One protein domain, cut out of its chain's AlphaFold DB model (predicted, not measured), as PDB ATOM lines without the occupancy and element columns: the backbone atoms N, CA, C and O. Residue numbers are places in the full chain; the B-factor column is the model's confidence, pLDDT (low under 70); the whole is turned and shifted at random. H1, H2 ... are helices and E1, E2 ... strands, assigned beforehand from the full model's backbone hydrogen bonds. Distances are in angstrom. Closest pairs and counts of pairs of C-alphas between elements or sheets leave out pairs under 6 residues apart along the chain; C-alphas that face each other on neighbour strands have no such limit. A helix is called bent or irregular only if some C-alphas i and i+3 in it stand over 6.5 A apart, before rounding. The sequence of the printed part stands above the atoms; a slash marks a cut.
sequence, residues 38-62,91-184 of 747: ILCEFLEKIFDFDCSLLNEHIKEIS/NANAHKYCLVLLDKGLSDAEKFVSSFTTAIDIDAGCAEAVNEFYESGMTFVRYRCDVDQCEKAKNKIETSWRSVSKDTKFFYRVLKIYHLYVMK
ATOM      1  N   ILE A  38     -16.962 -16.335 -42.652       90.81
ATOM      2  CA  ILE A  38     -18.424 -16.175 -42.604       90.81
ATOM      3  C   ILE A  38     -19.127 -17.521 -42.819       90.81
ATOM      4  O   ILE A  38     -20.074 -17.846 -42.106       90.81
ATOM      5  N   LEU A  39     -18.661 -18.324 -43.780       90.69
ATOM      6  CA  LEU A  39     -19.219 -19.654 -44.035       90.69
ATOM      7  C   LEU A  39     -19.039 -20.581 -42.826       90.69
ATOM      8  O   LEU A  39     -19.979 -21.276 -42.452       90.69
ATOM      9  N   CYS A  40     -17.875 -20.566 -42.180       92.19
ATOM     10  CA  CYS A  40     -17.610 -21.350 -40.977       92.19
ATOM     11  C   CYS A  40     -18.472 -20.900 -39.788       92.19
ATOM     12  O   CYS A  40     -19.050 -21.752 -39.123       92.19
ATOM     13  N   GLU A  41     -18.627 -19.596 -39.549       91.19
ATOM     14  CA  GLU A  41     -19.526 -19.056 -38.511       91.19
ATOM     15  C   GLU A  41     -20.995 -19.418 -38.779       91.19
ATOM     16  O   GLU A  41     -21.788 -19.637 -37.861       91.19
ATOM     17  N   PHE A  42     -21.378 -19.501 -40.052       89.06
ATOM     18  CA  PHE A  42     -22.714 -19.923 -40.441       89.06
ATOM     19  C   PHE A  42     -22.935 -21.421 -40.200       89.06
ATOM     20  O   PHE A  42     -23.949 -21.806 -39.617       89.06
ATOM     21  N   LEU A  43     -21.966 -22.259 -40.584       91.62
ATOM     22  CA  LEU A  43     -21.963 -23.695 -40.294       91.62
ATOM     23  C   LEU A  43     -21.989 -23.972 -38.786       91.62
ATOM     24  O   LEU A  43     -22.708 -24.862 -38.346       91.62
ATOM     25  N   GLU A  44     -21.282 -23.174 -37.988       92.00
ATOM     26  CA  GLU A  44     -21.292 -23.271 -36.527       92.00
ATOM     27  C   GLU A  44     -22.720 -23.165 -35.968       92.00
ATOM     28  O   GLU A  44     -23.150 -24.030 -35.208       92.00
ATOM     29  N   LYS A  45     -23.503 -22.187 -36.440       91.19
ATOM     30  CA  LYS A  45     -24.911 -21.996 -36.041       91.19
ATOM     31  C   LYS A  45     -25.832 -23.123 -36.506       91.19
ATOM     32  O   LYS A  45     -26.840 -23.387 -35.860       91.19
ATOM     33  N   ILE A  46     -25.513 -23.779 -37.624       89.06
ATOM     34  CA  ILE A  46     -26.254 -24.959 -38.101       89.06
ATOM     35  C   ILE A  46     -25.974 -26.169 -37.209       89.06
ATOM     36  O   ILE A  46     -26.846 -27.020 -37.026       89.06
ATOM     37  N   PHE A  47     -24.758 -26.268 -36.669       88.56
ATOM     38  CA  PHE A  47     -24.359 -27.395 -35.827       88.56
ATOM     39  C   PHE A  47     -24.824 -27.241 -34.387       88.56
ATOM     40  O   PHE A  47     -24.770 -28.211 -33.629       88.56
ATOM     41  N   ASP A  48     -25.273 -26.049 -34.005       87.31
ATOM     42  CA  ASP A  48     -25.844 -25.823 -32.694       87.31
ATOM     43  C   ASP A  48     -27.123 -26.656 -32.492       87.31
ATOM     44  O   ASP A  48     -27.904 -26.949 -33.411       87.31
ATOM     45  N   PHE A  49     -27.319 -27.091 -31.253       78.88
ATOM     46  CA  PHE A  49     -28.558 -27.726 -30.846       78.88
ATOM     47  C   PHE A  49     -29.702 -26.707 -30.829       78.88
ATOM     48  O   PHE A  49     -30.828 -27.041 -31.218       78.88
ATOM     49  N   ASP A  50     -29.415 -25.463 -30.436       85.25
ATOM     50  CA  ASP A  50     -30.403 -24.400 -30.388       85.25
ATOM     51  C   ASP A  50     -30.638 -23.779 -31.771       85.25
ATOM     52  O   ASP A  50     -29.902 -22.927 -32.273       85.25
ATOM     53  N   CYS A  51     -31.749 -24.180 -32.385       82.31
ATOM     54  CA  CYS A  51     -32.170 -23.668 -33.683       82.31
ATOM     55  C   CYS A  51     -32.556 -22.176 -33.643       82.31
ATOM     56  O   CYS A  51     -32.705 -21.568 -34.710       82.31
ATOM     57  N   SER A  52     -32.742 -21.584 -32.455       86.38
ATOM     58  CA  SER A  52     -33.045 -20.160 -32.284       86.38
ATOM     59  C   SER A  52     -31.907 -19.273 -32.795       86.38
ATOM     60  O   SER A  52     -32.180 -18.311 -33.509       86.38
ATOM     61  N   LEU A  53     -30.648 -19.666 -32.578       85.94
ATOM     62  CA  LEU A  53     -29.468 -18.888 -32.967       85.94
ATOM     63  C   LEU A  53     -29.391 -18.683 -34.483       85.94
ATOM     64  O   LEU A  53     -29.210 -17.564 -34.971       85.94
ATOM     65  N   LEU A  54     -29.589 -19.756 -35.256       86.06
ATOM     66  CA  LEU A  54     -29.642 -19.655 -36.715       86.06
ATOM     67  C   LEU A  54     -30.870 -18.853 -37.171       86.06
ATOM     68  O   LEU A  54     -30.790 -18.078 -38.124       86.06
ATOM     69  N   ASN A  55     -32.005 -19.018 -36.489       86.12
ATOM     70  CA  ASN A  55     -33.236 -18.305 -36.813       86.12
ATOM     71  C   ASN A  55     -33.102 -16.792 -36.626       86.12
ATOM     72  O   ASN A  55     -33.510 -16.038 -37.509       86.12
ATOM     73  N   GLU A  56     -32.539 -16.357 -35.506       87.94
ATOM     74  CA  GLU A  56     -32.274 -14.950 -35.213       87.94
ATOM     75  C   GLU A  56     -31.277 -14.369 -36.206       87.94
ATOM     76  O   GLU A  56     -31.520 -13.301 -36.761       87.94
ATOM     77  N   HIS A  57     -30.221 -15.113 -36.528       86.69
ATOM     78  CA  HIS A  57     -29.225 -14.651 -37.483       86.69
ATOM     79  C   HIS A  57     -29.784 -14.496 -38.905       86.69
ATOM     80  O   HIS A  57     -29.527 -13.495 -39.573       86.69
ATOM     81  N   ILE A  58     -30.586 -15.455 -39.379       84.69
ATOM     82  CA  ILE A  58     -31.237 -15.357 -40.695       84.69
ATOM     83  C   ILE A  58     -32.251 -14.215 -40.708       84.69
ATOM     84  O   ILE A  58     -32.353 -13.504 -41.711       84.69
ATOM     85  N   LYS A  59     -32.980 -14.012 -39.605       83.00
ATOM     86  CA  LYS A  59     -33.898 -12.882 -39.454       83.00
ATOM     87  C   LYS A  59     -33.142 -11.556 -39.542       83.00
ATOM     88  O   LYS A  59     -33.515 -10.716 -40.352       83.00
ATOM     89  N   GLU A  60     -32.038 -11.415 -38.816       85.56
ATOM     90  CA  GLU A  60     -31.183 -10.227 -38.838       85.56
ATOM     91  C   GLU A  60     -30.618  -9.950 -40.243       85.56
ATOM     92  O   GLU A  60     -30.684  -8.819 -40.727       85.56
ATOM     93  N   ILE A  61     -30.110 -10.976 -40.938       81.88
ATOM     94  CA  ILE A  61     -29.620 -10.849 -42.323       81.88
ATOM     95  C   ILE A  61     -30.752 -10.421 -43.257       81.88
ATOM     96  O   ILE A  61     -30.558  -9.540 -44.096       81.88
ATOM     97  N   SER A  62     -31.931 -11.026 -43.117       75.44
ATOM     98  CA  SER A  62     -33.096 -10.719 -43.951       75.44
ATOM     99  C   SER A  62     -33.572  -9.285 -43.727       75.44
ATOM    100  O   SER A  62     -33.819  -8.564 -44.691       75.44
ATOM    101  N   ASN A  91     -42.154 -14.685 -48.331       71.06
ATOM    102  CA  ASN A  91     -41.656 -14.386 -46.991       71.06
ATOM    103  C   ASN A  91     -42.504 -15.067 -45.902       71.06
ATOM    104  O   ASN A  91     -41.964 -15.743 -45.028       71.06
ATOM    105  N   ALA A  92     -43.833 -14.975 -45.997       77.69
ATOM    106  CA  ALA A  92     -44.745 -15.657 -45.081       77.69
ATOM    107  C   ALA A  92     -44.535 -17.180 -45.107       77.69
ATOM    108  O   ALA A  92     -44.479 -17.817 -44.057       77.69
ATOM    109  N   ASN A  93     -44.334 -17.764 -46.293       82.38
ATOM    110  CA  ASN A  93     -44.059 -19.192 -46.436       82.38
ATOM    111  C   ASN A  93     -42.690 -19.601 -45.879       82.38
ATOM    112  O   ASN A  93     -42.595 -20.670 -45.290       82.38
ATOM    113  N   ALA A  94     -41.645 -18.781 -46.014       81.75
ATOM    114  CA  ALA A  94     -40.327 -19.081 -45.449       81.75
ATOM    115  C   ALA A  94     -40.347 -19.162 -43.910       81.75
ATOM    116  O   ALA A  94     -39.576 -19.923 -43.322       81.75
ATOM    117  N   HIS A  95     -41.256 -18.417 -43.273       84.56
ATOM    118  CA  HIS A  95     -41.447 -18.387 -41.822       84.56
ATOM    119  C   HIS A  95     -42.336 -19.513 -41.279       84.56
ATOM    120  O   HIS A  95     -42.418 -19.674 -40.059       84.56
ATOM    121  N   LYS A  96     -42.978 -20.301 -42.151       91.38
ATOM    122  CA  LYS A  96     -43.722 -21.494 -41.736       91.38
ATOM    123  C   LYS A  96     -42.782 -22.607 -41.276       91.38
ATOM    124  O   LYS A  96     -41.576 -22.580 -41.539       91.38
ATOM    125  N   TYR A  97     -43.362 -23.602 -40.617       92.81
ATOM    126  CA  TYR A  97     -42.646 -24.732 -40.051       92.81
ATOM    127  C   TYR A  97     -42.700 -25.962 -40.960       92.81
ATOM    128  O   TYR A  97     -43.562 -26.121 -41.833       92.81
ATOM    129  N   CYS A  98     -41.727 -26.831 -40.748       92.69
ATOM    130  CA  CYS A  98     -41.621 -28.151 -41.327       92.69
ATOM    131  C   CYS A  98     -41.178 -29.140 -40.248       92.69
ATOM    132  O   CYS A  98     -40.460 -28.778 -39.315       92.69
ATOM    133  N   LEU A  99     -41.623 -30.385 -40.381       91.12
ATOM    134  CA  LEU A  99     -41.163 -31.493 -39.551       91.12
ATOM    135  C   LEU A  99     -40.097 -32.250 -40.337       91.12
ATOM    136  O   LEU A  99     -40.403 -32.803 -41.391       91.12
ATOM    137  N   VAL A 100     -38.869 -32.266 -39.831       90.00
ATOM    138  CA  VAL A 100     -37.713 -32.909 -40.461       90.00
ATOM    139  C   VAL A 100     -37.334 -34.158 -39.681       90.00
ATOM    140  O   VAL A 100     -37.271 -34.137 -38.452       90.00
ATOM    141  N   LEU A 101     -37.069 -35.231 -40.412       87.44
ATOM    142  CA  LEU A 101     -36.476 -36.468 -39.929       87.44
ATOM    143  C   LEU A 101     -34.989 -36.465 -40.201       87.44
ATOM    144  O   LEU A 101     -34.563 -36.101 -41.296       87.44
ATOM    145  N   LEU A 102     -34.221 -36.929 -39.224       87.12
ATOM    146  CA  LEU A 102     -32.775 -37.035 -39.323       87.12
ATOM    147  C   LEU A 102     -32.359 -38.491 -39.125       87.12
ATOM    148  O   LEU A 102     -32.632 -39.081 -38.075       87.12
ATOM    149  N   ASP A 103     -31.662 -39.041 -40.112       83.81
ATOM    150  CA  ASP A 103     -30.906 -40.272 -39.954       83.81
ATOM    151  C   ASP A 103     -29.600 -39.978 -39.217       83.81
ATOM    152  O   ASP A 103     -28.751 -39.187 -39.654       83.81
ATOM    153  N   LYS A 104     -29.429 -40.647 -38.081       76.12
ATOM    154  CA  LYS A 104     -28.193 -40.604 -37.300       76.12
ATOM    155  C   LYS A 104     -27.285 -41.812 -37.546       76.12
ATOM    156  O   LYS A 104     -26.232 -41.887 -36.910       76.12
ATOM    157  N   GLY A 105     -27.640 -42.680 -38.493       69.88
ATOM    158  CA  GLY A 105     -26.970 -43.941 -38.805       69.88
ATOM    159  C   GLY A 105     -27.689 -45.137 -38.183       69.88
ATOM    160  O   GLY A 105     -27.041 -45.985 -37.577       69.88
ATOM    161  N   LEU A 106     -29.024 -45.173 -38.247       64.62
ATOM    162  CA  LEU A 106     -29.810 -46.281 -37.696       64.62
ATOM    163  C   LEU A 106     -29.863 -47.447 -38.698       64.62
ATOM    164  O   LEU A 106     -30.271 -47.275 -39.842       64.62
ATOM    165  N   SER A 107     -29.510 -48.654 -38.250       59.66
ATOM    166  CA  SER A 107     -29.387 -49.869 -39.076       59.66
ATOM    167  C   SER A 107     -30.706 -50.433 -39.634       59.66
ATOM    168  O   SER A 107     -30.685 -51.423 -40.355       59.66
ATOM    169  N   ASP A 108     -31.851 -49.825 -39.305       68.88
ATOM    170  CA  ASP A 108     -33.206 -50.309 -39.624       68.88
ATOM    171  C   ASP A 108     -34.001 -49.305 -40.492       68.88
ATOM    172  O   ASP A 108     -35.229 -49.211 -40.404       68.88
ATOM    173  N   ALA A 109     -33.312 -48.536 -41.341       67.44
ATOM    174  CA  ALA A 109     -33.928 -47.532 -42.213       67.44
ATOM    175  C   ALA A 109     -35.087 -48.088 -43.072       67.44
ATOM    176  O   ALA A 109     -36.106 -47.421 -43.223       67.44
ATOM    177  N   GLU A 110     -35.012 -49.337 -43.544       71.19
ATOM    178  CA  GLU A 110     -36.098 -49.974 -44.308       71.19
ATOM    179  C   GLU A 110     -37.362 -50.211 -43.466       71.19
ATOM    180  O   GLU A 110     -38.477 -49.865 -43.877       71.19
ATOM    181  N   LYS A 111     -37.204 -50.749 -42.247       73.00
ATOM    182  CA  LYS A 111     -38.326 -50.938 -41.311       73.00
ATOM    183  C   LYS A 111     -38.948 -49.600 -40.938       73.00
ATOM    184  O   LYS A 111     -40.170 -49.492 -40.817       73.00
ATOM    185  N   PHE A 112     -38.122 -48.570 -40.805       72.06
ATOM    186  CA  PHE A 112     -38.600 -47.221 -40.571       72.06
ATOM    187  C   PHE A 112     -39.413 -46.675 -41.726       72.06
ATOM    188  O   PHE A 112     -40.540 -46.254 -41.496       72.06
ATOM    189  N   VAL A 113     -38.882 -46.725 -42.946       73.62
ATOM    190  CA  VAL A 113     -39.572 -46.236 -44.142       73.62
ATOM    191  C   VAL A 113     -40.964 -46.860 -44.246       73.62
ATOM    192  O   VAL A 113     -41.936 -46.128 -44.401       73.62
ATOM    193  N   SER A 114     -41.078 -48.177 -44.042       72.19
ATOM    194  CA  SER A 114     -42.373 -48.878 -44.069       72.19
ATOM    195  C   SER A 114     -43.347 -48.441 -42.959       72.19
ATOM    196  O   SER A 114     -44.554 -48.308 -43.181       72.19
ATOM    197  N   SER A 115     -42.838 -48.161 -41.759       71.12
ATOM    198  CA  SER A 115     -43.642 -47.664 -40.632       71.12
ATOM    199  C   SER A 115     -44.060 -46.207 -40.833       71.12
ATOM    200  O   SER A 115     -45.177 -45.811 -40.499       71.12
ATOM    201  N   PHE A 116     -43.165 -45.414 -41.411       73.25
ATOM    202  CA  PHE A 116     -43.339 -44.004 -41.711       73.25
ATOM    203  C   PHE A 116     -44.409 -43.788 -42.782       73.25
ATOM    204  O   PHE A 116     -45.340 -43.011 -42.557       73.25
ATOM    205  N   THR A 117     -44.342 -44.523 -43.898       75.06
ATOM    206  CA  THR A 117     -45.367 -44.470 -44.956       75.06
ATOM    207  C   THR A 117     -46.750 -44.806 -44.405       75.06
ATOM    208  O   THR A 117     -47.722 -44.123 -44.718       75.06
ATOM    209  N   THR A 118     -46.824 -45.781 -43.496       72.44
ATOM    210  CA  THR A 118     -48.075 -46.187 -42.836       72.44
ATOM    211  C   THR A 118     -48.610 -45.119 -41.870       72.44
ATOM    212  O   THR A 118     -49.815 -44.895 -41.783       72.44
ATOM    213  N   ALA A 119     -47.738 -44.429 -41.127       70.00
ATOM    214  CA  ALA A 119     -48.146 -43.473 -40.093       70.00
ATOM    215  C   ALA A 119     -48.722 -42.159 -40.652       70.00
ATOM    216  O   ALA A 119     -49.597 -41.542 -40.025       70.00
ATOM    217  N   ILE A 120     -48.228 -41.691 -41.800       70.12
ATOM    218  CA  ILE A 120     -48.563 -40.354 -42.322       70.12
ATOM    219  C   ILE A 120     -49.541 -40.407 -43.497       70.12
ATOM    220  O   ILE A 120     -50.012 -39.349 -43.911       70.12
ATOM    221  N   ASP A 121     -49.946 -41.605 -43.932       70.00
ATOM    222  CA  ASP A 121     -50.929 -41.781 -45.010       70.00
ATOM    223  C   ASP A 121     -50.446 -41.097 -46.308       70.00
ATOM    224  O   ASP A 121     -51.197 -40.419 -47.008       70.00
ATOM    225  N   ILE A 122     -49.132 -41.175 -46.568       65.94
ATOM    226  CA  ILE A 122     -48.516 -40.528 -47.731       65.94
ATOM    227  C   ILE A 122     -48.564 -41.500 -48.909       65.94
ATOM    228  O   ILE A 122     -48.138 -42.649 -48.799       65.94
ATOM    229  N   ASP A 123     -49.073 -40.999 -50.030       60.44
ATOM    230  CA  ASP A 123     -49.275 -41.722 -51.281       60.44
ATOM    231  C   ASP A 123     -47.966 -42.295 -51.876       60.44
ATOM    232  O   ASP A 123     -46.856 -41.886 -51.516       60.44
ATOM    233  N   ALA A 124     -48.086 -43.209 -52.845       56.03
ATOM    234  CA  ALA A 124     -46.974 -43.963 -53.451       56.03
ATOM    235  C   ALA A 124     -45.857 -43.115 -54.120       56.03
ATOM    236  O   ALA A 124     -44.809 -43.652 -54.477       56.03
ATOM    237  N   GLY A 125     -46.015 -41.788 -54.229       56.81
ATOM    238  CA  GLY A 125     -44.968 -40.837 -54.643       56.81
ATOM    239  C   GLY A 125     -43.790 -40.680 -53.659       56.81
ATOM    240  O   GLY A 125     -42.879 -39.898 -53.912       56.81
ATOM    241  N   CYS A 126     -43.774 -41.423 -52.546       63.88
ATOM    242  CA  CYS A 126     -42.754 -41.367 -51.488       63.88
ATOM    243  C   CYS A 126     -41.354 -41.881 -51.851       63.88
ATOM    244  O   CYS A 126     -40.445 -41.727 -51.034       63.88
ATOM    245  N   ALA A 127     -41.151 -42.494 -53.020       68.62
ATOM    246  CA  ALA A 127     -39.843 -43.040 -53.394       68.62
ATOM    247  C   ALA A 127     -38.727 -41.978 -53.328       68.62
ATOM    248  O   ALA A 127     -37.630 -42.266 -52.858       68.62
ATOM    249  N   GLU A 128     -39.026 -40.729 -53.702       75.38
ATOM    250  CA  GLU A 128     -38.071 -39.617 -53.627       75.38
ATOM    251  C   GLU A 128     -37.706 -39.240 -52.188       75.38
ATOM    252  O   GLU A 128     -36.534 -39.037 -51.896       75.38
ATOM    253  N   ALA A 129     -38.674 -39.200 -51.265       73.25
ATOM    254  CA  ALA A 129     -38.419 -38.858 -49.863       73.25
ATOM    255  C   ALA A 129     -37.578 -39.929 -49.151       73.25
ATOM    256  O   ALA A 129     -36.771 -39.607 -48.276       73.25
ATOM    257  N   VAL A 130     -37.771 -41.191 -49.542       76.75
ATOM    258  CA  VAL A 130     -36.987 -42.338 -49.078       76.75
ATOM    259  C   VAL A 130     -35.568 -42.277 -49.635       76.75
ATOM    260  O   VAL A 130     -34.615 -42.391 -48.869       76.75
ATOM    261  N   ASN A 131     -35.419 -42.034 -50.939       80.56
ATOM    262  CA  ASN A 131     -34.108 -41.856 -51.562       80.56
ATOM    263  C   ASN A 131     -33.359 -40.668 -50.945       80.56
ATOM    264  O   ASN A 131     -32.202 -40.815 -50.569       80.56
ATOM    265  N   GLU A 132     -34.031 -39.530 -50.737       82.69
ATOM    266  CA  GLU A 132     -33.443 -38.357 -50.083       82.69
ATOM    267  C   GLU A 132     -32.983 -38.685 -48.655       82.69
ATOM    268  O   GLU A 132     -31.903 -38.258 -48.246       82.69
ATOM    269  N   PHE A 133     -33.750 -39.485 -47.906       83.75
ATOM    270  CA  PHE A 133     -33.357 -39.935 -46.572       83.75
ATOM    271  C   PHE A 133     -32.086 -40.791 -46.605       83.75
ATOM    272  O   PHE A 133     -31.188 -40.558 -45.800       83.75
ATOM    273  N   TYR A 134     -31.977 -41.725 -47.555       82.88
ATOM    274  CA  TYR A 134     -30.790 -42.571 -47.715       82.88
ATOM    275  C   TYR A 134     -29.558 -41.802 -48.204       82.88
ATOM    276  O   TYR A 134     -28.454 -42.037 -47.717       82.88
ATOM    277  N   GLU A 135     -29.729 -40.891 -49.160       82.56
ATOM    278  CA  GLU A 135     -28.624 -40.137 -49.756       82.56
ATOM    279  C   GLU A 135     -28.127 -39.027 -48.831       82.56
ATOM    280  O   GLU A 135     -26.926 -38.879 -48.594       82.56
ATOM    281  N   SER A 136     -29.056 -38.227 -48.309       83.44
ATOM    282  CA  SER A 136     -28.722 -37.024 -47.552       83.44
ATOM    283  C   SER A 136     -28.696 -37.260 -46.050       83.44
ATOM    284  O   SER A 136     -28.116 -36.448 -45.332       83.44
ATOM    285  N   GLY A 137     -29.296 -38.342 -45.550       86.00
ATOM    286  CA  GLY A 137     -29.492 -38.566 -44.121       86.00
ATOM    287  C   GLY A 137     -30.620 -37.736 -43.513       86.00
ATOM    288  O   GLY A 137     -30.711 -37.636 -42.292       86.00
ATOM    289  N   MET A 138     -31.446 -37.072 -44.318       88.44
ATOM    290  CA  MET A 138     -32.588 -36.307 -43.834       88.44
ATOM    291  C   MET A 138     -33.746 -36.339 -44.828       88.44
ATOM    292  O   MET A 138     -33.554 -36.480 -46.027       88.44
ATOM    293  N   THR A 139     -34.967 -36.188 -44.328       86.50
ATOM    294  CA  THR A 139     -36.154 -35.986 -45.170       86.50
ATOM    295  C   THR A 139     -37.178 -35.145 -44.417       86.50
ATOM    296  O   THR A 139     -37.094 -35.012 -43.194       86.50
ATOM    297  N   PHE A 140     -38.135 -34.532 -45.107       83.25
ATOM    298  CA  PHE A 140     -39.174 -33.723 -44.466       83.25
ATOM    299  C   PHE A 140     -40.546 -34.383 -44.607       83.25
ATOM    300  O   PHE A 140     -40.938 -34.868 -45.659       83.25
ATOM    301  N   VAL A 141     -41.288 -34.379 -43.507       75.62
ATOM    302  CA  VAL A 141     -42.569 -35.078 -43.356       75.62
ATOM    303  C   VAL A 141     -43.753 -34.162 -43.618       75.62
ATOM    304  O   VAL A 141     -44.788 -34.555 -44.149       75.62
ATOM    305  N   ARG A 142     -43.616 -32.920 -43.166       79.19
ATOM    306  CA  ARG A 142     -44.607 -31.860 -43.310       79.19
ATOM    307  C   ARG A 142     -43.875 -30.613 -43.742       79.19
ATOM    308  O   ARG A 142     -42.809 -30.311 -43.211       79.19
ATOM    309  N   TYR A 143     -44.458 -29.893 -44.685       82.31
ATOM    310  CA  TYR A 143     -43.872 -28.702 -45.273       82.31
ATOM    311  C   TYR A 143     -44.924 -27.594 -45.319       82.31
ATOM    312  O   TYR A 143     -46.060 -27.837 -45.714       82.31
ATOM    313  N   ARG A 144     -44.532 -26.376 -44.929       81.38
ATOM    314  CA  ARG A 144     -45.381 -25.168 -44.911       81.38
ATOM    315  C   ARG A 144     -46.596 -25.288 -43.984       81.38
ATOM    316  O   ARG A 144     -47.683 -24.821 -44.327       81.38
ATOM    317  N   CYS A 145     -46.381 -25.844 -42.798       86.50
ATOM    318  CA  CYS A 145     -47.403 -26.021 -41.770       86.50
ATOM    319  C   CYS A 145     -47.180 -25.090 -40.570       86.50
ATOM    320  O   CYS A 145     -46.103 -24.511 -40.398       86.50
ATOM    321  N   ASP A 146     -48.198 -24.984 -39.719       90.38
ATOM    322  CA  ASP A 146     -48.065 -24.364 -38.401       90.38
ATOM    323  C   ASP A 146     -47.314 -25.299 -37.441       90.38
ATOM    324  O   ASP A 146     -47.294 -26.523 -37.629       90.38
ATOM    325  N   VAL A 147     -46.701 -24.730 -36.400       92.75
ATOM    326  CA  VAL A 147     -45.925 -25.491 -35.405       92.75
ATOM    327  C   VAL A 147     -46.768 -26.597 -34.758       92.75
ATOM    328  O   VAL A 147     -46.325 -27.741 -34.687       92.75
ATOM    329  N   ASP A 148     -48.031 -26.303 -34.431       94.12
ATOM    330  CA  ASP A 148     -48.960 -27.255 -33.813       94.12
ATOM    331  C   ASP A 148     -49.260 -28.452 -34.717       94.12
ATOM    332  O   ASP A 148     -49.426 -29.578 -34.249       94.12
ATOM    333  N   GLN A 149     -49.326 -28.234 -36.032       90.69
ATOM    334  CA  GLN A 149     -49.533 -29.315 -36.993       90.69
ATOM    335  C   GLN A 149     -48.290 -30.203 -37.098       90.69
ATOM    336  O   GLN A 149     -48.416 -31.426 -37.193       90.69
ATOM    337  N   CYS A 150     -47.097 -29.604 -37.053       91.00
ATOM    338  CA  CYS A 150     -45.838 -30.343 -37.054       91.00
ATOM    339  C   CYS A 150     -45.690 -31.189 -35.781       91.00
ATOM    340  O   CYS A 150     -45.357 -32.369 -35.881       91.00
ATOM    341  N   GLU A 151     -46.008 -30.640 -34.606       92.62
ATOM    342  CA  GLU A 151     -45.970 -31.381 -33.337       92.62
ATOM    343  C   GLU A 151     -47.024 -32.498 -33.286       92.62
ATOM    344  O   GLU A 151     -46.725 -33.617 -32.868       92.62
ATOM    345  N   LYS A 152     -48.240 -32.261 -33.801       90.94
ATOM    346  CA  LYS A 152     -49.252 -33.325 -33.952       90.94
ATOM    347  C   LYS A 152     -48.755 -34.462 -34.847       90.94
ATOM    348  O   LYS A 152     -48.926 -35.630 -34.497       90.94
ATOM    349  N   ALA A 153     -48.129 -34.138 -35.979       87.00
ATOM    350  CA  ALA A 153     -47.565 -35.138 -36.881       87.00
ATOM    351  C   ALA A 153     -46.419 -35.917 -36.217       87.00
ATOM    352  O   ALA A 153     -46.412 -37.144 -36.277       87.00
ATOM    353  N   LYS A 154     -45.506 -35.229 -35.525       90.19
ATOM    354  CA  LYS A 154     -44.418 -35.847 -34.759       90.19
ATOM    355  C   LYS A 154     -44.946 -36.838 -33.722       90.19
ATOM    356  O   LYS A 154     -44.529 -37.991 -33.732       90.19
ATOM    357  N   ASN A 155     -45.919 -36.432 -32.906       89.94
ATOM    358  CA  ASN A 155     -46.526 -37.303 -31.896       89.94
ATOM    359  C   ASN A 155     -47.177 -38.546 -32.519       89.94
ATOM    360  O   ASN A 155     -47.065 -39.644 -31.968       89.94
ATOM    361  N   LYS A 156     -47.822 -38.399 -33.687       87.12
ATOM    362  CA  LYS A 156     -48.398 -39.530 -34.428       87.12
ATOM    363  C   LYS A 156     -47.310 -40.521 -34.853       87.12
ATOM    364  O   LYS A 156     -47.449 -41.710 -34.587       87.12
ATOM    365  N   ILE A 157     -46.215 -40.033 -35.442       84.25
ATOM    366  CA  ILE A 157     -45.110 -40.884 -35.913       84.25
ATOM    367  C   ILE A 157     -44.398 -41.554 -34.740       84.25
ATOM    368  O   ILE A 157     -44.139 -42.751 -34.797       84.25
ATOM    369  N   GLU A 158     -44.126 -40.828 -33.652       86.50
ATOM    370  CA  GLU A 158     -43.519 -41.411 -32.451       86.50
ATOM    371  C   GLU A 158     -44.385 -42.529 -31.862       86.50
ATOM    372  O   GLU A 158     -43.862 -43.569 -31.461       86.50
ATOM    373  N   THR A 159     -45.707 -42.343 -31.839       86.31
ATOM    374  CA  THR A 159     -46.646 -43.360 -31.345       86.31
ATOM    375  C   THR A 159     -46.653 -44.591 -32.250       86.31
ATOM    376  O   THR A 159     -46.559 -45.710 -31.751       86.31
ATOM    377  N   SER A 160     -46.693 -44.395 -33.572       82.44
ATOM    378  CA  SER A 160     -46.604 -45.481 -34.556       82.44
ATOM    379  C   SER A 160     -45.250 -46.188 -34.539       82.44
ATOM    380  O   SER A 160     -45.181 -47.382 -34.795       82.44
ATOM    381  N   TRP A 161     -44.159 -45.490 -34.229       81.19
ATOM    382  CA  TRP A 161     -42.845 -46.119 -34.164       81.19
ATOM    383  C   TRP A 161     -42.684 -46.997 -32.926       81.19
ATOM    384  O   TRP A 161     -42.162 -48.105 -33.021       81.19
ATOM    385  N   ARG A 162     -43.188 -46.544 -31.772       82.81
ATOM    386  CA  ARG A 162     -43.132 -47.315 -30.517       82.81
ATOM    387  C   ARG A 162     -43.853 -48.664 -30.604       82.81
ATOM    388  O   ARG A 162     -43.534 -49.555 -29.820       82.81
ATOM    389  N   SER A 163     -44.806 -48.833 -31.525       81.75
ATOM    390  CA  SER A 163     -45.435 -50.138 -31.766       81.75
ATOM    391  C   SER A 163     -44.582 -51.076 -32.625       81.75
ATOM    392  O   SER A 163     -44.783 -52.286 -32.557       81.75
ATOM    393  N   VAL A 164     -43.625 -50.548 -33.397       77.94
ATOM    394  CA  VAL A 164     -42.761 -51.321 -34.307       77.94
ATOM    395  C   VAL A 164     -41.391 -51.612 -33.691       77.94
ATOM    396  O   VAL A 164     -40.872 -52.715 -33.853       77.94
ATOM    397  N   SER A 165     -40.808 -50.665 -32.953       77.06
ATOM    398  CA  SER A 165     -39.519 -50.840 -32.279       77.06
ATOM    399  C   SER A 165     -39.573 -50.337 -30.841       77.06
ATOM    400  O   SER A 165     -39.974 -49.204 -30.578       77.06
ATOM    401  N   LYS A 166     -39.142 -51.187 -29.901       71.06
ATOM    402  CA  LYS A 166     -39.090 -50.846 -28.473       71.06
ATOM    403  C   LYS A 166     -37.866 -50.004 -28.098       71.06
ATOM    404  O   LYS A 166     -37.950 -49.239 -27.143       71.06
ATOM    405  N   ASP A 167     -36.783 -50.086 -28.875       67.62
ATOM    406  CA  ASP A 167     -35.459 -49.645 -28.409       67.62
ATOM    407  C   ASP A 167     -34.815 -48.530 -29.242       67.62
ATOM    408  O   ASP A 167     -33.838 -47.920 -28.809       67.62
ATOM    409  N   THR A 168     -35.361 -48.195 -30.412       68.38
ATOM    410  CA  THR A 168     -34.777 -47.154 -31.273       68.38
ATOM    411  C   THR A 168     -35.575 -45.859 -31.204       68.38
ATOM    412  O   THR A 168     -36.794 -45.835 -31.368       68.38
ATOM    413  N   LYS A 169     -34.880 -44.745 -30.958       73.94
ATOM    414  CA  LYS A 169     -35.459 -43.400 -31.006       73.94
ATOM    415  C   LYS A 169     -35.068 -42.736 -32.317       73.94
ATOM    416  O   LYS A 169     -33.887 -42.647 -32.638       73.94
ATOM    417  N   PHE A 170     -36.060 -42.226 -33.033       75.31
ATOM    418  CA  PHE A 170     -35.822 -41.327 -34.155       75.31
ATOM    419  C   PHE A 170     -35.637 -39.896 -33.691       75.31
ATOM    420  O   PHE A 170     -36.148 -39.480 -32.648       75.31
ATOM    421  N   PHE A 171     -34.918 -39.142 -34.513       83.00
ATOM    422  CA  PHE A 171     -34.664 -37.739 -34.268       83.00
ATOM    423  C   PHE A 171     -35.479 -36.905 -35.239       83.00
ATOM    424  O   PHE A 171     -35.272 -36.925 -36.451       83.00
ATOM    425  N   TYR A 172     -36.412 -36.166 -34.655       86.88
ATOM    426  CA  TYR A 172     -37.285 -35.238 -35.345       86.88
ATOM    427  C   TYR A 172     -36.889 -33.821 -34.949       86.88
ATOM    428  O   TYR A 172     -36.563 -33.572 -33.785       86.88
ATOM    429  N   ARG A 173     -36.970 -32.875 -35.883       89.06
ATOM    430  CA  ARG A 173     -36.896 -31.444 -35.570       89.06
ATOM    431  C   ARG A 173     -38.043 -30.704 -36.239       89.06
ATOM    432  O   ARG A 173     -38.309 -30.906 -37.421       89.06
ATOM    433  N   VAL A 174     -38.706 -29.829 -35.486       90.75
ATOM    434  CA  VAL A 174     -39.641 -28.853 -36.049       90.75
ATOM    435  C   VAL A 174     -38.854 -27.581 -36.330       90.75
ATOM    436  O   VAL A 174     -38.374 -26.919 -35.414       90.75
ATOM    437  N   LEU A 175     -38.665 -27.280 -37.609       91.44
ATOM    438  CA  LEU A 175     -37.781 -26.215 -38.077       91.44
ATOM    439  C   LEU A 175     -38.545 -25.260 -38.978       91.44
ATOM    440  O   LEU A 175     -39.511 -25.650 -39.631       91.44
ATOM    441  N   LYS A 176     -38.098 -24.010 -39.068       90.81
ATOM    442  CA  LYS A 176     -38.628 -23.101 -40.087       90.81
ATOM    443  C   LYS A 176     -38.085 -23.468 -41.465       90.81
ATOM    444  O   LYS A 176     -36.990 -24.009 -41.590       90.81
ATOM    445  N   ILE A 177     -38.832 -23.153 -42.515       90.00
ATOM    446  CA  ILE A 177     -38.476 -23.564 -43.880       90.00
ATOM    447  C   ILE A 177     -37.143 -22.990 -44.344       90.00
ATOM    448  O   ILE A 177     -36.376 -23.690 -45.004       90.00
ATOM    449  N   TYR A 178     -36.832 -21.746 -43.988       86.50
ATOM    450  CA  TYR A 178     -35.525 -21.186 -44.321       86.50
ATOM    451  C   TYR A 178     -34.374 -21.948 -43.634       86.50
ATOM    452  O   TYR A 178     -33.290 -22.038 -44.198       86.50
ATOM    453  N   HIS A 179     -34.600 -22.532 -42.450       88.19
ATOM    454  CA  HIS A 179     -33.597 -23.335 -41.747       88.19
ATOM    455  C   HIS A 179     -33.349 -24.626 -42.535       88.19
ATOM    456  O   HIS A 179     -32.202 -24.966 -42.808       88.19
ATOM    457  N   LEU A 180     -34.413 -25.296 -42.989       88.81
ATOM    458  CA  LEU A 180     -34.301 -26.466 -43.864       88.81
ATOM    459  C   LEU A 180     -33.559 -26.141 -45.171       88.81
ATOM    460  O   LEU A 180     -32.713 -26.916 -45.608       88.81
ATOM    461  N   TYR A 181     -33.847 -24.991 -45.788       88.69
ATOM    462  CA  TYR A 181     -33.135 -24.535 -46.986       88.69
ATOM    463  C   TYR A 181     -31.628 -24.408 -46.734       88.69
ATOM    464  O   TYR A 181     -30.815 -24.899 -47.514       88.69
ATOM    465  N   VAL A 182     -31.259 -23.815 -45.602       87.94
ATOM    466  CA  VAL A 182     -29.867 -23.681 -45.181       87.94
ATOM    467  C   VAL A 182     -29.220 -25.041 -44.918       87.94
ATOM    468  O   VAL A 182     -28.118 -25.290 -45.410       87.94
ATOM    469  N   MET A 183     -29.907 -25.952 -44.226       88.06
ATOM    470  CA  MET A 183     -29.428 -27.325 -44.037       88.06
ATOM    471  C   MET A 183     -29.162 -28.020 -45.375       88.06
ATOM    472  O   MET A 183     -28.119 -28.651 -45.522       88.06
ATOM    473  N   LYS A 184     -30.050 -27.863 -46.367       88.75
ATOM    474  CA  LYS A 184     -29.886 -28.438 -47.716       88.75
ATOM    475  C   LYS A 184     -28.710 -27.842 -48.490       88.75
ATOM    476  O   LYS A 184     -28.054 -28.555 -49.238       88.75
TER     477      LYS A 184
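AT A GLANCE: This is residues 38 to 62 and 91 to 184 of the 747 residues of an uncharacterized protein of Thelohanellus kitauei (UniProt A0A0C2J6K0). A small, twisted three-stranded sheet makes the middle of the domain, with H6 packed along one face, H7 along the other, and H5 beside the E2 edge on the same face as H6. At one end of the long axis H1 and H2 form a helical hairpin; towards the other end H4 packs on H6. The printed part has 119 residues, in the order H1 H2 H3 E1 H4 H5 E2 H6 E3 H7, of mixed class. The sheet runs E2 E1 E3, antiparallel throughout. The whole is compact, with a radius of gyration of the C-alphas of 15.0 A, and elongated, spanning 42 by 28 by 25 A.

HOW THE PARTS SIT: H1, residues 38 to 47, and H2, residues 51 to 62, form a helical hairpin; H2 touches H1 with residues 51 to 54 alone, opposite ways at a shallow tilt of 34 degrees, only just short of steep, the closest C-alphas being those of Lys 45 and Leu 54, 5.3 A. H3, residues 91 to 94, is apart from H2. E1, residues 97 to 102, is the inner strand between E2, residues 138 to 145, which bends by 59 degrees at residue 141, and E3, residues 171 to 176. N 101 and O 139 are 2.8 A apart, N 98 and O 175 2.7 A, within hydrogen-bond range. H2 and H3 only graze the sheet. H4, residues 109 to 120, is only just not on it, with 4 pairs of C-alphas within 10 A. H5, residues 124 to 136, is irregular, with C-alphas 124 and 127 7.2 A apart; its closest C-alphas to E2 are Phe 133 and Thr 139, 5.0 A. H6, residues 147 to 162, is over E1 at a height of 8.9 A over the sheet, along the strands, and touches H4, closest at the C-alphas of Ala 119 and Ile 157, 5.8 A. E2, H6 and E3 make a split strand-helix-strand unit, two strands running the same way with E1 between them, its crossover right-handed. H7, residues 177 to 184, is on the opposite face at a height of 9.5 A, giving three layers, helices on both faces. Every O i to N i+4 pair is within hydrogen-bond range in H1, H2, H4, H6 and H7; H5 has 7 of 9, and H3 is too short for one.

IN THESE COORDINATES: H1 begins at C-alpha 38, (-18.424, -16.175, -42.604). H6 is 22.5 A long, H5 20.4 A and E2 18.2 A. H7 ends at C-alpha 184, (-29.886, -28.438, -47.716).

THE WHOLE: The C-alphas farthest apart, of Ile 38 and Ser 163, are 44.7 A apart. Residues 63 to 90 are not printed; C-alphas 62 and 91 are 9.8 A apart across the cut. No link printed whole is long. Mean pLDDT of the printed part is 81.8; residues 105 to 109, 122 to 127 and 167 to 168 are under 70.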